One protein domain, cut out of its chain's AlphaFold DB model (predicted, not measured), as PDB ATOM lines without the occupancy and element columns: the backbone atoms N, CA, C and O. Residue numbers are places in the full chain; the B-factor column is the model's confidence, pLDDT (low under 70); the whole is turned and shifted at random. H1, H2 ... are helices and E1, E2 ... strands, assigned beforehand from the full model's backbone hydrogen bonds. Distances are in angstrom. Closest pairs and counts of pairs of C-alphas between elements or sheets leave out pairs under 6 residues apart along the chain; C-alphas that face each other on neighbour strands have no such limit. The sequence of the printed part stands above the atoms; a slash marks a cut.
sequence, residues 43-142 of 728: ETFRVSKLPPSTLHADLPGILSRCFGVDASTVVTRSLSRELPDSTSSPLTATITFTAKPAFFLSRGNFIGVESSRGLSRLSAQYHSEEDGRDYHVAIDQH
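AT A GLANCE: This is residues 43 to 142 of the 728 residues of an uncharacterized protein of Magnaporthiopsis poae (strain ATCC 64411 / 73-15) (UniProt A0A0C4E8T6). One antiparallel sheet of five strands, strongly twisted and curled, wraps round a single short helix, H1, which packs inside the curl near the two edge strands E2 and E4. The sheet is an open wall, not a closed barrel, and between E3 and E4 the chain makes a wide loop, residues 98 to 121, with no named element. The printed part has 100 residues with one named helix and five named strands, in the order E1, H1, E2, E3, E4, E5 along the chain; across the sheet the order is E2, E3, E1, E5, E4. The class is mixed, helices and strands, though named elements hold only 44 of the residues. The whole is compact, with a radius of gyration of the C-alphas of 13.2 A and spans of 36 by 30 by 23 A.

HOW THE PARTS SIT: E1, residues 44 to 50, is an inner strand between E3, residues 91 to 97, and E5, residues 134 to 140. E1 is antiparallel to E3 at 148 degrees, with N 47 and O 93 2.8 A apart, and to E5 at 164 degrees, with N 48 and O 138 2.8 A apart. E2, residues 74 to 81, is an edge strand and forms a hairpin with E3, where N 77 and O 94 are 2.8 A apart; E2 bends by 64 degrees at residue 77. E4, residues 122 to 127, is the other edge strand and forms a hairpin with E5, where N 126 and O 135 are 2.7 A apart. E2 and E4 are apart. From edge to edge the strands' lines turn by 76 degrees and the way across the sheet turns by 65 degrees. H1, residues 59 to 67, is on the sheet, which curls round it. Its closest C-alphas to E4 are those of Cys 66 and Ala 124, 5.4 A, and to E2 those of Pro 60 and Val 74, 5.6 A. In H1 every O i to N i+4 pair is within hydrogen-bond range. E1, H1 and E2 form a split strand-helix-strand unit, two strands running the same way with E3 between them in the sheet; its crossover is right-handed.

IN THESE COORDINATES: E1 begins at C-alpha 44, (121.045, 134.590, 179.948), and is 17.0 A long. H1 is 11.8 A long and begins at C-alpha 59, (125.796, 140.215, 167.063). E2 and E5 are each 19.6 A long, E3 19.1 A and E4 16.5 A. E5 ends at C-alpha 140, (113.699, 135.350, 174.693).

THE WHOLE: The C-alphas farthest apart are those of Asp 85 and Gly 108, 38.9 A. The printed part has no cut. The link from E3 to E4, 24 residues, is long; the other links are short. The mean pLDDT of the printed part is 75.4, and residues 84 to 87 and 100 to 120 are under 70.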
ATOM      1  N   GLU A  43     120.840 137.386 184.023       70.81
ATOM      2  CA  GLU A  43     120.078 136.505 183.130       70.81
ATOM      3  C   GLU A  43     120.768 136.223 181.787       70.81
ATOM      4  O   GLU A  43     121.411 137.091 181.192       70.81
ATOM      5  N   THR A  44     120.631 134.985 181.303       80.94
ATOM      6  CA  THR A  44     121.045 134.590 179.948       80.94
ATOM      7  C   THR A  44     119.837 134.663 179.023       80.94
ATOM      8  O   THR A  44     118.768 134.180 179.378       80.94
ATOM      9  N   PHE A  45     120.022 135.213 177.827       85.50
ATOM     10  CA  PHE A  45     118.991 135.333 176.799       85.50
ATOM     11  C   PHE A  45     119.368 134.510 175.571       85.50
ATOM     12  O   PHE A  45     120.547 134.380 175.231       85.50
ATOM     13  N   ARG A  46     118.361 133.974 174.885       89.06
ATOM     14  CA  ARG A  46     118.490 133.356 173.567       89.06
ATOM     15  C   ARG A  46     118.171 134.385 172.503       89.06
ATOM     16  O   ARG A  46     117.126 135.018 172.568       89.06
ATOM     17  N   VAL A  47     119.016 134.475 171.488       91.00
ATOM     18  CA  VAL A  47     118.712 135.157 170.229       91.00
ATOM     19  C   VAL A  47     118.570 134.086 169.156       91.00
ATOM     20  O   VAL A  47     119.456 133.257 169.011       91.00
ATOM     21  N   SER A  48     117.463 134.078 168.427       90.81
ATOM     22  CA  SER A  48     117.122 133.082 167.403       90.81
ATOM     23  C   SER A  48     116.877 133.754 166.054       90.81
ATOM     24  O   SER A  48     116.621 134.963 165.998       90.81
ATOM     25  N   LYS A  49     116.903 132.959 164.981       88.50
ATOM     26  CA  LYS A  49     116.656 133.378 163.593       88.50
ATOM     27  C   LYS A  49     117.644 134.421 163.062       88.50
ATOM     28  O   LYS A  49     117.267 135.289 162.274       88.50
ATOM     29  N   LEU A  50     118.901 134.340 163.490       90.69
ATOM     30  CA  LEU A  50     119.971 135.191 162.970       90.69
ATOM     31  C   LEU A  50     120.379 134.753 161.552       90.69
ATOM     32  O   LEU A  50     120.296 133.560 161.237       90.69
ATOM     33  N   PRO A  51     120.861 135.681 160.707       90.12
ATOM     34  CA  PRO A  51     121.424 135.345 159.402       90.12
ATOM     35  C   PRO A  51     122.527 134.272 159.497       90.12
ATOM     36  O   PRO A  51     123.371 134.369 160.394       90.12
ATOM     37  N   PRO A  52     122.581 133.283 158.580       87.31
ATOM     38  CA  PRO A  52     123.598 132.226 158.580       87.31
ATOM     39  C   PRO A  52     125.051 132.718 158.479       87.31
ATOM     40  O   PRO A  52     125.957 131.967 158.833       87.31
ATOM     41  N   SER A  53     125.272 133.938 157.977       85.81
ATOM     42  CA  SER A  53     126.590 134.570 157.839       85.81
ATOM     43  C   SER A  53     127.032 135.378 159.066       85.81
ATOM     44  O   SER A  53     128.178 135.810 159.115       85.81
ATOM     45  N   THR A  54     126.163 135.551 160.071       87.25
ATOM     46  CA  THR A  54     126.452 136.379 161.254       87.25
ATOM     47  C   THR A  54     127.723 135.908 161.959       87.25
ATOM     48  O   THR A  54     127.793 134.754 162.390       87.25
ATOM     49  N   LEU A  55     128.700 136.800 162.147       86.06
ATOM     50  CA  LEU A  55     129.876 136.522 162.967       86.06
ATOM     51  C   LEU A  55     129.631 136.918 164.424       86.06
ATOM     52  O   LEU A  55     128.781 137.744 164.759       86.06
ATOM     53  N   HIS A  56     130.439 136.354 165.322       84.75
ATOM     54  CA  HIS A  56     130.348 136.625 166.759       84.75
ATOM     55  C   HIS A  56     130.491 138.123 167.100       84.75
ATOM     56  O   HIS A  56     129.877 138.598 168.057       84.75
ATOM     57  N   ALA A  57     131.281 138.864 166.314       85.56
ATOM     58  CA  ALA A  57     131.510 140.299 166.475       85.56
ATOM     59  C   ALA A  57     130.332 141.171 166.002       85.56
ATOM     60  O   ALA A  57     130.177 142.290 166.486       85.56
ATOM     61  N   ASP A  58     129.482 140.659 165.109       88.12
ATOM     62  CA  ASP A  58     128.388 141.434 164.511       88.12
ATOM     63  C   ASP A  58     127.140 141.443 165.397       88.12
ATOM     64  O   ASP A  58     126.309 142.351 165.315       88.12
ATOM     65  N   LEU A  59     127.002 140.435 166.269       89.31
ATOM     66  CA  LEU A  59     125.796 140.215 167.063       89.31
ATOM     67  C   LEU A  59     125.389 141.430 167.922       89.31
ATOM     68  O   LEU A  59     124.208 141.789 167.882       89.31
ATOM     69  N   PRO A  60     126.300 142.118 168.643       90.56
ATOM     70  CA  PRO A  60     125.950 143.341 169.367       90.56
ATOM     71  C   PRO A  60     125.358 144.432 168.465       90.56
ATOM     72  O   PRO A  60     124.379 145.080 168.837       90.56
ATOM     73  N   GLY A  61     125.902 144.603 167.255       88.56
ATOM     74  CA  GLY A  61     125.411 145.573 166.275       88.56
ATOM     75  C   GLY A  61     124.045 145.199 165.695       88.56
ATOM     76  O   GLY A  61     123.189 146.066 165.517       88.56
ATOM     77  N   ILE A  62     123.801 143.907 165.449       88.88
ATOM     78  CA  ILE A  62     122.484 143.399 165.028       88.88
ATOM     79  C   ILE A  62     121.444 143.669 166.116       88.88
ATOM     80  O   ILE A  62     120.384 144.222 165.832       88.88
ATOM     81  N   LEU A  63     121.748 143.337 167.373       87.94
ATOM     82  CA  LEU A  63     120.820 143.549 168.483       87.94
ATOM     83  C   LEU A  63     120.542 145.033 168.724       87.94
ATOM     84  O   LEU A  63     119.396 145.392 168.991       87.94
ATOM     85  N   SER A  64     121.553 145.892 168.579       87.94
ATOM     86  CA  SER A  64     121.383 147.342 168.680       87.94
ATOM     87  C   SER A  64     120.408 147.872 167.625       87.94
ATOM     88  O   SER A  64     119.479 148.603 167.964       87.94
ATOM     89  N   ARG A  65     120.529 147.416 166.370       86.50
ATOM     90  CA  ARG A  65     119.604 147.774 165.279       86.50
ATOM     91  C   ARG A  65     118.189 147.226 165.482       86.50
ATOM     92  O   ARG A  65     117.222 147.931 165.221       86.50
ATOM     93  N   CYS A  66     118.067 145.985 165.946       84.12
ATOM     94  CA  CYS A  66     116.783 145.303 166.109       84.12
ATOM     95  C   CYS A  66     115.982 145.774 167.329       84.12
ATOM     96  O   CYS A  66     114.761 145.895 167.258       84.12
ATOM     97  N   PHE A  67     116.655 145.983 168.461       82.62
ATOM     98  CA  PHE A  67     116.012 146.146 169.770       82.62
ATOM     99  C   PHE A  67     116.432 147.424 170.506       82.62
ATOM    100  O   PHE A  67     115.990 147.647 171.631       82.62
ATOM    101  N   GLY A  68     117.286 148.263 169.909       79.94
ATOM    102  CA  GLY A  68     117.731 149.515 170.525       79.94
ATOM    103  C   GLY A  68     118.615 149.319 171.759       79.94
ATOM    104  O   GLY A  68     118.642 150.187 172.630       79.94
ATOM    105  N   VAL A  69     119.310 148.180 171.874       83.75
ATOM    106  CA  VAL A  69     120.287 147.962 172.954       83.75
ATOM    107  C   VAL A  69     121.590 148.685 172.690       83.75
ATOM    108  O   VAL A  69     122.037 148.795 171.549       83.75
ATOM    109  N   ASP A  70     122.247 149.106 173.764       83.19
ATOM    110  CA  ASP A  70     123.642 149.515 173.694       83.19
ATOM    111  C   ASP A  70     124.515 148.284 173.409       83.19
ATOM    112  O   ASP A  70     124.607 147.364 174.227       83.19
ATOM    113  N   ALA A  71     125.156 148.265 172.239       85.62
ATOM    114  CA  ALA A  71     126.021 147.176 171.799       85.62
ATOM    115  C   ALA A  71     127.160 146.883 172.792       85.62
ATOM    116  O   ALA A  71     127.557 145.729 172.931       85.62
ATOM    117  N   SER A  72     127.652 147.888 173.529       84.50
ATOM    118  CA  SER A  72     128.715 147.701 174.528       84.50
ATOM    119  C   SER A  72     128.268 146.882 175.744       84.50
ATOM    120  O   SER A  72     129.098 146.317 176.457       84.50
ATOM    121  N   THR A  73     126.953 146.774 175.965       83.75
ATOM    122  CA  THR A  73     126.383 145.993 177.067       83.75
ATOM    123  C   THR A  73     126.171 144.526 176.718       83.75
ATOM    124  O   THR A  73     125.990 143.707 177.616       83.75
ATOM    125  N   VAL A  74     126.200 144.174 175.431       85.81
ATOM    126  CA  VAL A  74     125.941 142.817 174.951       85.81
ATOM    127  C   VAL A  74     127.206 141.977 175.059       85.81
ATOM    128  O   VAL A  74     128.221 142.271 174.432       85.81
ATOM    129  N   VAL A  75     127.118 140.860 175.777       85.81
ATOM    130  CA  VAL A  75     128.174 139.847 175.824       85.81
ATOM    131  C   VAL A  75     127.659 138.566 175.185       85.81
ATOM    132  O   VAL A  75     126.832 137.857 175.762       85.81
ATOM    133  N   THR A  76     128.158 138.260 173.990       87.31
ATOM    134  CA  THR A  76     127.877 136.996 173.303       87.31
ATOM    135  C   THR A  76     128.619 135.852 173.990       87.31
ATOM    136  O   THR A  76     129.823 135.939 174.229       87.31
ATOM    137  N   ARG A  77     127.895 134.785 174.334       86.44
ATOM    138  CA  ARG A  77     128.416 133.608 175.044       86.44
ATOM    139  C   ARG A  77     128.542 132.385 174.155       86.44
ATOM    140  O   ARG A  77     129.456 131.592 174.339       86.44
ATOM    141  N   SER A  78     127.619 132.219 173.217       88.94
ATOM    142  CA  SER A  78     127.702 131.176 172.202       88.94
ATOM    143  C   SER A  78     127.022 131.627 170.923       88.94
ATOM    144  O   SER A  78     126.107 132.452 170.957       88.94
ATOM    145  N   LEU A  79     127.447 131.036 169.812       90.31
ATOM    146  CA  LEU A  79     126.830 131.173 168.504       90.31
ATOM    147  C   LEU A  79     126.852 129.794 167.839       90.31
ATOM    148  O   LEU A  79     127.913 129.177 167.730       90.31
ATOM    149  N   SER A  80     125.679 129.329 167.425       89.12
ATOM    150  CA  SER A  80     125.440 127.977 166.920       89.12
ATOM    151  C   SER A  80     124.401 128.034 165.801       89.12
ATOM    152  O   SER A  80     123.582 128.946 165.752       89.12
ATOM    153  N   ARG A  81     124.353 127.042 164.918       87.06
ATOM    154  CA  ARG A  81     123.221 126.835 164.005       87.06
ATOM    155  C   ARG A  81     122.029 126.287 164.779       87.06
ATOM    156  O   ARG A  81     122.199 125.414 165.627       87.06
ATOM    157  N   GLU A  82     120.821 126.741 164.445       82.19
ATOM    158  CA  GLU A  82     119.584 126.151 164.986       82.19
ATOM    159  C   GLU A  82     119.433 124.677 164.579       82.19
ATOM    160  O   GLU A  82     118.885 123.873 165.328       82.19
ATOM    161  N   LEU A  83     119.969 124.320 163.407       72.75
ATOM    162  CA  LEU A  83     120.070 122.947 162.914       72.75
ATOM    163  C   LEU A  83     121.534 122.675 162.536       72.75
ATOM    164  O   LEU A  83     121.994 123.255 161.546       72.75
ATOM    165  N   PRO A  84     122.263 121.830 163.294       61.06
ATOM    166  CA  PRO A  84     123.701 121.626 163.117       61.06
ATOM    167  C   PRO A  84     124.124 121.240 161.688       61.06
ATOM    168  O   PRO A  84     125.105 121.785 161.192       61.06
ATOM    169  N   ASP A  85     123.353 120.400 160.979       61.06
ATOM    170  CA  ASP A  85     123.758 119.874 159.659       61.06
ATOM    171  C   ASP A  85     123.295 120.730 158.464       61.06
ATOM    172  O   ASP A  85     123.448 120.325 157.309       61.06
ATOM    173  N   SER A  86     122.698 121.904 158.692       67.94
ATOM    174  CA  SER A  86     122.209 122.763 157.609       67.94
ATOM    175  C   SER A  86     123.005 124.064 157.530       67.94
ATOM    176  O   SER A  86     122.872 124.972 158.352       67.94
ATOM    177  N   THR A  87     123.823 124.180 156.479       65.69
ATOM    178  CA  THR A  87     124.663 125.361 156.207       65.69
ATOM    179  C   THR A  87     123.852 126.627 155.914       65.69
ATOM    180  O   THR A  87     124.342 127.736 156.121       65.69
ATOM    181  N   SER A  88     122.594 126.471 155.501       71.81
ATOM    182  CA  SER A  88     121.623 127.553 155.317       71.81
ATOM    183  C   SER A  88     120.740 127.802 156.544       71.81
ATOM    184  O   SER A  88     119.860 128.659 156.481       71.81
ATOM    185  N   SER A  89     120.906 127.030 157.625       80.62
ATOM    186  CA  SER A  89     120.105 127.186 158.840       80.62
ATOM    187  C   SER A  89     120.396 128.527 159.510       80.62
ATOM    188  O   SER A  89     121.574 128.897 159.598       80.62
ATOM    189  N   PRO A  90     119.365 129.237 160.002       87.94
ATOM    190  CA  PRO A  90     119.560 130.402 160.846       87.94
ATOM    191  C   PRO A  90     120.436 130.085 162.060       87.94
ATOM    192  O   PRO A  90     120.494 128.945 162.539       87.94
ATOM    193  N   LEU A  91     121.110 131.110 162.572       91.00
ATOM    194  CA  LEU A  91     121.906 130.982 163.784       91.00
ATOM    195  C   LEU A  91     121.067 131.291 165.027       91.00
ATOM    196  O   LEU A  91     120.142 132.108 165.012       91.00
ATOM    197  N   THR A  92     121.438 130.637 166.118       92.12
ATOM    198  CA  THR A  92     121.006 130.930 167.475       92.12
ATOM    199  C   THR A  92     122.226 131.315 168.301       92.12
ATOM    200  O   THR A  92     123.299 130.728 168.172       92.12
ATOM    201  N   ALA A  93     122.066 132.294 169.178       91.62
ATOM    202  CA  ALA A  93     123.106 132.745 170.086       91.62
ATOM    203  C   ALA A  93     122.595 132.764 171.522       91.62
ATOM    204  O   ALA A  93     121.405 132.980 171.766       91.62
ATOM    205  N   THR A  94     123.502 132.570 172.475       90.00
ATOM    206  CA  THR A  94     123.229 132.880 173.881       90.00
ATOM    207  C   THR A  94     124.005 134.129 174.263       90.00
ATOM    208  O   THR A  94     125.182 134.259 173.923       90.00
ATOM    209  N   ILE A  95     123.339 135.071 174.924       88.56
ATOM    210  CA  ILE A  95     123.914 136.361 175.308       88.56
ATOM    211  C   ILE A  95     123.608 136.671 176.772       88.56
ATOM    212  O   ILE A  95     122.641 136.172 177.344       88.56
ATOM    213  N   THR A  96     124.412 137.541 177.361       85.62
ATOM    214  CA  THR A  96     124.150 138.188 178.652       85.62
ATOM    215  C   THR A  96     124.319 139.691 178.483       85.62
ATOM    216  O   THR A  96     125.057 140.118 177.594       85.62
ATOM    217  N   PHE A  97     123.698 140.487 179.348       81.88
ATOM    218  CA  PHE A  97     123.909 141.934 179.364       81.88
ATOM    219  C   PHE A  97     124.701 142.353 180.602       81.88
ATOM    220  O   PHE A  97     124.392 141.905 181.702       81.88
ATOM    221  N   THR A  98     125.693 143.232 180.441       80.12
ATOM    222  CA  THR A  98     126.415 143.832 181.581       80.12
ATOM    223  C   THR A  98     125.548 144.825 182.357       80.12
ATOM    224  O   THR A  98     125.765 145.031 183.549       80.12
ATOM    225  N   ALA A  99     124.542 145.407 181.700       70.94
ATOM    226  CA  ALA A  99     123.510 146.244 182.294       70.94
ATOM    227  C   ALA A  99     122.147 145.897 181.677       70.94
ATOM    228  O   ALA A  99     122.042 145.740 180.461       70.94
ATOM    229  N   LYS A 100     121.097 145.769 182.500       65.56
ATOM    230  CA  LYS A 100     119.762 145.358 182.033       65.56
ATOM    231  C   LYS A 100     119.212 146.366 181.005       65.56
ATOM    232  O   LYS A 100     119.083 147.544 181.345       65.56
ATOM    233  N   PRO A 101     118.853 145.936 179.780       66.06
ATOM    234  CA  PRO A 101     118.305 146.838 178.773       66.06
ATOM    235  C   PRO A 101     117.000 147.506 179.215       66.06
ATOM    236  O   PRO A 101     116.115 146.851 179.768       66.06
ATOM    237  N   ALA A 102     116.845 148.796 178.899       61.22
ATOM    238  CA  ALA A 102     115.685 149.600 179.297       61.22
ATOM    239  C   ALA A 102     114.341 149.021 178.817       61.22
ATOM    240  O   ALA A 102     113.329 149.158 179.501       61.22
ATOM    241  N   PHE A 103     114.321 148.311 177.687       62.66
ATOM    242  CA  PHE A 103     113.093 147.713 177.167       62.66
ATOM    243  C   PHE A 103     112.570 146.532 178.005       62.66
ATOM    244  O   PHE A 103     111.375 146.256 177.971       62.66
ATOM    245  N   PHE A 104     113.419 145.865 178.799       58.12
ATOM    246  CA  PHE A 104     112.969 144.877 179.791       58.12
ATOM    247  C   PHE A 104     112.393 145.537 181.056       58.12
ATOM    248  O   PHE A 104     111.811 144.851 181.894       58.12
ATOM    249  N   LEU A 105     112.558 146.857 181.210       49.06
ATOM    250  CA  LEU A 105     112.012 147.653 182.315       49.06
ATOM    251  C   LEU A 105     110.677 148.317 181.928       49.06
ATOM    252  O   LEU A 105     109.835 148.555 182.791       49.06
ATOM    253  N   SER A 106     110.448 148.583 180.638       42.44
ATOM    254  CA  SER A 106     109.221 149.200 180.121       42.44
ATOM    255  C   SER A 106     108.288 148.162 179.479       42.44
ATOM    256  O   SER A 106     108.448 147.815 178.312       42.44
ATOM    257  N   ARG A 107     107.254 147.703 180.197       41.88
ATOM    258  CA  ARG A 107     106.193 146.794 179.690       41.88
ATOM    259  C   ARG A 107     105.269 147.403 178.605       41.88
ATOM    260  O   ARG A 107     104.147 146.946 178.428       41.88
ATOM    261  N   GLY A 108     105.692 148.435 177.881       35.03
ATOM    262  CA  GLY A 108     104.846 149.138 176.919       35.03
ATOM    263  C   GLY A 108     105.615 149.519 175.665       35.03
ATOM    264  O   GLY A 108     106.485 150.377 175.739       35.03
ATOM    265  N   ASN A 109     105.212 148.925 174.537       31.34
ATOM    266  CA  ASN A 109     105.603 149.228 173.150       31.34
ATOM    267  C   ASN A 109     106.673 148.324 172.524       31.34
ATOM    268  O   ASN A 109     107.720 148.802 172.105       31.34
ATOM    269  N   PHE A 110     106.352 147.043 172.320       35.31
ATOM    270  CA  PHE A 110     106.953 146.279 171.223       35.31
ATOM    271  C   PHE A 110     105.877 145.504 170.466       35.31
ATOM    272  O   PHE A 110     104.991 144.893 171.059       35.31
ATOM    273  N   ILE A 111     105.944 145.561 169.137       34.94
ATOM    274  CA  ILE A 111     105.037 144.849 168.236       34.94
ATOM    275  C   ILE A 111     105.550 143.411 168.126       34.94
ATOM    276  O   ILE A 111     106.397 143.086 167.302       34.94
ATOM    277  N   GLY A 112     105.055 142.549 169.005       32.19
ATOM    278  CA  GLY A 112     105.302 141.114 168.997       32.19
ATOM    279  C   GLY A 112     104.229 140.461 169.847       32.19
ATOM    280  O   GLY A 112     103.990 140.911 170.959       32.19
ATOM    281  N   VAL A 113     103.526 139.482 169.278       30.36
ATOM    282  CA  VAL A 113     102.344 138.821 169.849       30.36
ATOM    283  C   VAL A 113     102.498 138.630 171.360       30.36
ATOM    284  O   VAL A 113     103.299 137.802 171.795       30.36
ATOM    285  N   GLU A 114     101.696 139.355 172.147       30.12
ATOM    286  CA  GLU A 114     101.348 138.947 173.506       30.12
ATOM    287  C   GLU A 114     100.692 137.567 173.391       30.12
ATOM    288  O   GLU A 114      99.475 137.421 173.263       30.12
ATOM    289  N   SER A 115     101.508 136.511 173.368       33.25
ATOM    290  CA  SER A 115     100.996 135.192 173.680       33.25
ATOM    291  C   SER A 115     100.520 135.288 175.123       33.25
ATOM    292  O   SER A 115     101.190 135.868 175.979       33.25
ATOM    293  N   SER A 116      99.316 134.799 175.366       32.31
ATOM    294  CA  SER A 116      98.476 135.016 176.544       32.31
ATOM    295  C   SER A 116      99.023 134.454 177.874       32.31
ATOM    296  O   SER A 116      98.243 133.980 178.696       32.31
ATOM    297  N   ARG A 117     100.348 134.440 178.077       37.91
ATOM    298  CA  ARG A 117     101.077 133.730 179.139       37.91
ATOM    299  C   ARG A 117     102.231 134.518 179.781       37.91
ATOM    300  O   ARG A 117     102.929 133.954 180.608       37.91
ATOM    301  N   GLY A 118     102.462 135.785 179.418       39.44
ATOM    302  CA  GLY A 118     103.578 136.564 179.990       39.44
ATOM    303  C   GLY A 118     104.974 136.122 179.520       39.44
ATOM    304  O   GLY A 118     105.969 136.506 180.119       39.44
ATOM    305  N   LEU A 119     105.055 135.334 178.442       47.38
ATOM    306  CA  LEU A 119     106.312 134.900 177.828       47.38
ATOM    307  C   LEU A 119     106.920 136.054 177.013       47.38
ATOM    308  O   LEU A 119     106.381 136.438 175.973       47.38
ATOM    309  N   SER A 120     108.049 136.594 177.469       56.84
ATOM    310  CA  SER A 120     108.759 137.734 176.871       56.84
ATOM    311  C   SER A 120     109.616 137.311 175.669       56.84
ATOM    312  O   SER A 120     110.846 137.337 175.707       56.84
ATOM    313  N   ARG A 121     108.973 136.898 174.566       70.62
ATOM    314  CA  ARG A 121     109.653 136.762 173.266       70.62
ATOM    315  C   ARG A 121     109.440 138.025 172.445       70.62
ATOM    316  O   ARG A 121     108.332 138.282 171.982       70.62
ATOM    317  N   LEU A 122     110.509 138.776 172.218       76.06
ATOM    318  CA  LEU A 122     110.498 139.943 171.340       76.06
ATOM    319  C   LEU A 122     111.054 139.552 169.979       76.06
ATOM    320  O   LEU A 122     112.010 138.785 169.894       76.06
ATOM    321  N   SER A 123     110.471 140.076 168.908       83.19
ATOM    322  CA  SER A 123     110.956 139.851 167.547       83.19
ATOM    323  C   SER A 123     111.015 141.159 166.784       83.19
ATOM    324  O   SER A 123     110.070 141.940 166.853       83.19
ATOM    325  N   ALA A 124     112.082 141.356 166.024       80.81
ATOM    326  CA  ALA A 124     112.269 142.505 165.157       80.81
ATOM    327  C   ALA A 124     112.722 142.037 163.770       80.81
ATOM    328  O   ALA A 124     113.363 140.993 163.630       80.81
ATOM    329  N   GLN A 125     112.352 142.794 162.741       86.12
ATOM    330  CA  GLN A 125     112.841 142.561 161.388       86.12
ATOM    331  C   GLN A 125     114.249 143.149 161.255       86.12
ATOM    332  O   GLN A 125     114.505 144.272 161.679       86.12
ATOM    333  N   TYR A 126     115.148 142.378 160.661       86.56
ATOM    334  CA  TYR A 126     116.527 142.731 160.379       86.56
ATOM    335  C   TYR A 126     116.784 142.519 158.895       86.56
ATOM    336  O   TYR A 126     116.694 141.390 158.413       86.56
ATOM    337  N   HIS A 127     117.108 143.591 158.182       86.00
ATOM    338  CA  HIS A 127     117.556 143.494 156.802       86.00
ATOM    339  C   HIS A 127     119.062 143.226 156.789       86.00
ATOM    340  O   HIS A 127     119.846 144.031 157.295       86.00
ATOM    341  N   SER A 128     119.465 142.081 156.249       84.62
ATOM    342  CA  SER A 128     120.867 141.705 156.115       84.62
ATOM    343  C   SER A 128     121.454 142.339 154.856       84.62
ATOM    344  O   SER A 128     121.054 142.016 153.742       84.62
ATOM    345  N   GLU A 129     122.420 143.241 155.030       81.81
ATOM    346  CA  GLU A 129     123.113 143.912 153.918       81.81
ATOM    347  C   GLU A 129     124.014 142.957 153.115       81.81
ATOM    348  O   GLU A 129     124.335 143.230 151.962       81.81
ATOM    349  N   GLU A 130     124.414 141.832 153.711       80.38
ATOM    350  CA  GLU A 130     125.373 140.893 153.125       80.38
ATOM    351  C   GLU A 130     124.731 139.969 152.079       80.38
ATOM    352  O   GLU A 130     125.331 139.680 151.045       80.38
ATOM    353  N   ASP A 131     123.491 139.531 152.320       82.12
ATOM    354  CA  ASP A 131     122.741 138.646 151.420       82.12
ATOM    355  C   ASP A 131     121.413 139.244 150.917       82.12
ATOM    356  O   ASP A 131     120.705 138.602 150.135       82.12
ATOM    357  N   GLY A 132     121.084 140.472 151.330       82.38
ATOM    358  CA  GLY A 132     119.902 141.225 150.901       82.38
ATOM    359  C   GLY A 132     118.572 140.653 151.395       82.38
ATOM    360  O   GLY A 132     117.531 140.941 150.800       82.38
ATOM    361  N   ARG A 133     118.581 139.797 152.427       85.44
ATOM    362  CA  ARG A 133     117.381 139.114 152.938       85.44
ATOM    363  C   ARG A 133     116.890 139.702 154.252       85.44
ATOM    364  O   ARG A 133     117.665 140.158 155.089       85.44
ATOM    365  N   ASP A 134     115.582 139.602 154.456       86.25
ATOM    366  CA  ASP A 134     114.942 139.962 155.715       86.25
ATOM    367  C   ASP A 134     114.877 138.769 156.670       86.25
ATOM    368  O   ASP A 134     114.393 137.687 156.332       86.25
ATOM    369  N   TYR A 135     115.321 139.002 157.900       85.38
ATOM    370  CA  TYR A 135     115.306 138.052 159.002       85.38
ATOM    371  C   TYR A 135     114.413 138.562 160.129       85.38
ATOM    372  O   TYR A 135     114.409 139.745 160.446       85.38
ATOM    373  N   HIS A 136     113.677 137.668 160.788       87.50
ATOM    374  CA  HIS A 136     112.906 138.005 161.988       87.50
ATOM    375  C   HIS A 136     113.667 137.563 163.234       87.50
ATOM    376  O   HIS A 136     113.338 136.532 163.828       87.50
ATOM    377  N   VAL A 137     114.691 138.332 163.604       87.81
ATOM    378  CA  VAL A 137     115.519 138.067 164.785       87.81
ATOM    379  C   VAL A 137     114.639 138.135 166.024       87.81
ATOM    380  O   VAL A 137     113.883 139.091 166.205       87.81
ATOM    381  N   ALA A 138     114.715 137.117 166.880       87.50
ATOM    382  CA  ALA A 138     113.910 137.058 168.093       87.50
ATOM    383  C   ALA A 138     114.758 136.808 169.337       87.50
ATOM    384  O   ALA A 138     115.633 135.947 169.306       87.50
ATOM    385  N   ILE A 139     114.458 137.515 170.424       86.12
ATOM    386  CA  ILE A 139     115.103 137.378 171.730       86.12
ATOM    387  C   ILE A 139     114.100 136.867 172.774       86.12
ATOM    388  O   ILE A 139     112.970 137.350 172.832       86.12
ATOM    389  N   ASP A 140     114.495 135.876 173.575       82.94
ATOM    390  CA  ASP A 140     113.699 135.350 174.693       82.94
ATOM    391  C   ASP A 140     114.571 134.863 175.862       82.94
ATOM    392  O   ASP A 140     115.768 134.634 175.703       82.94
ATOM    393  N   GLN A 141     113.964 134.708 177.038       76.88
ATOM    394  CA  GLN A 141     114.631 134.276 178.281       76.88
ATOM    395  C   GLN A 141     114.211 132.877 178.760       76.88
ATOM    396  O   GLN A 141     114.727 132.366 179.754       76.88
ATOM    397  N   HIS A 142     113.240 132.255 178.087       72.50
ATOM    398  CA  HIS A 142     112.612 131.015 178.553       72.50
ATOM    399  C   HIS A 142     113.206 129.769 177.895       72.50
ATOM    400  O   HIS A 142     113.067 128.677 178.440       72.50
TER     401      HIS A 142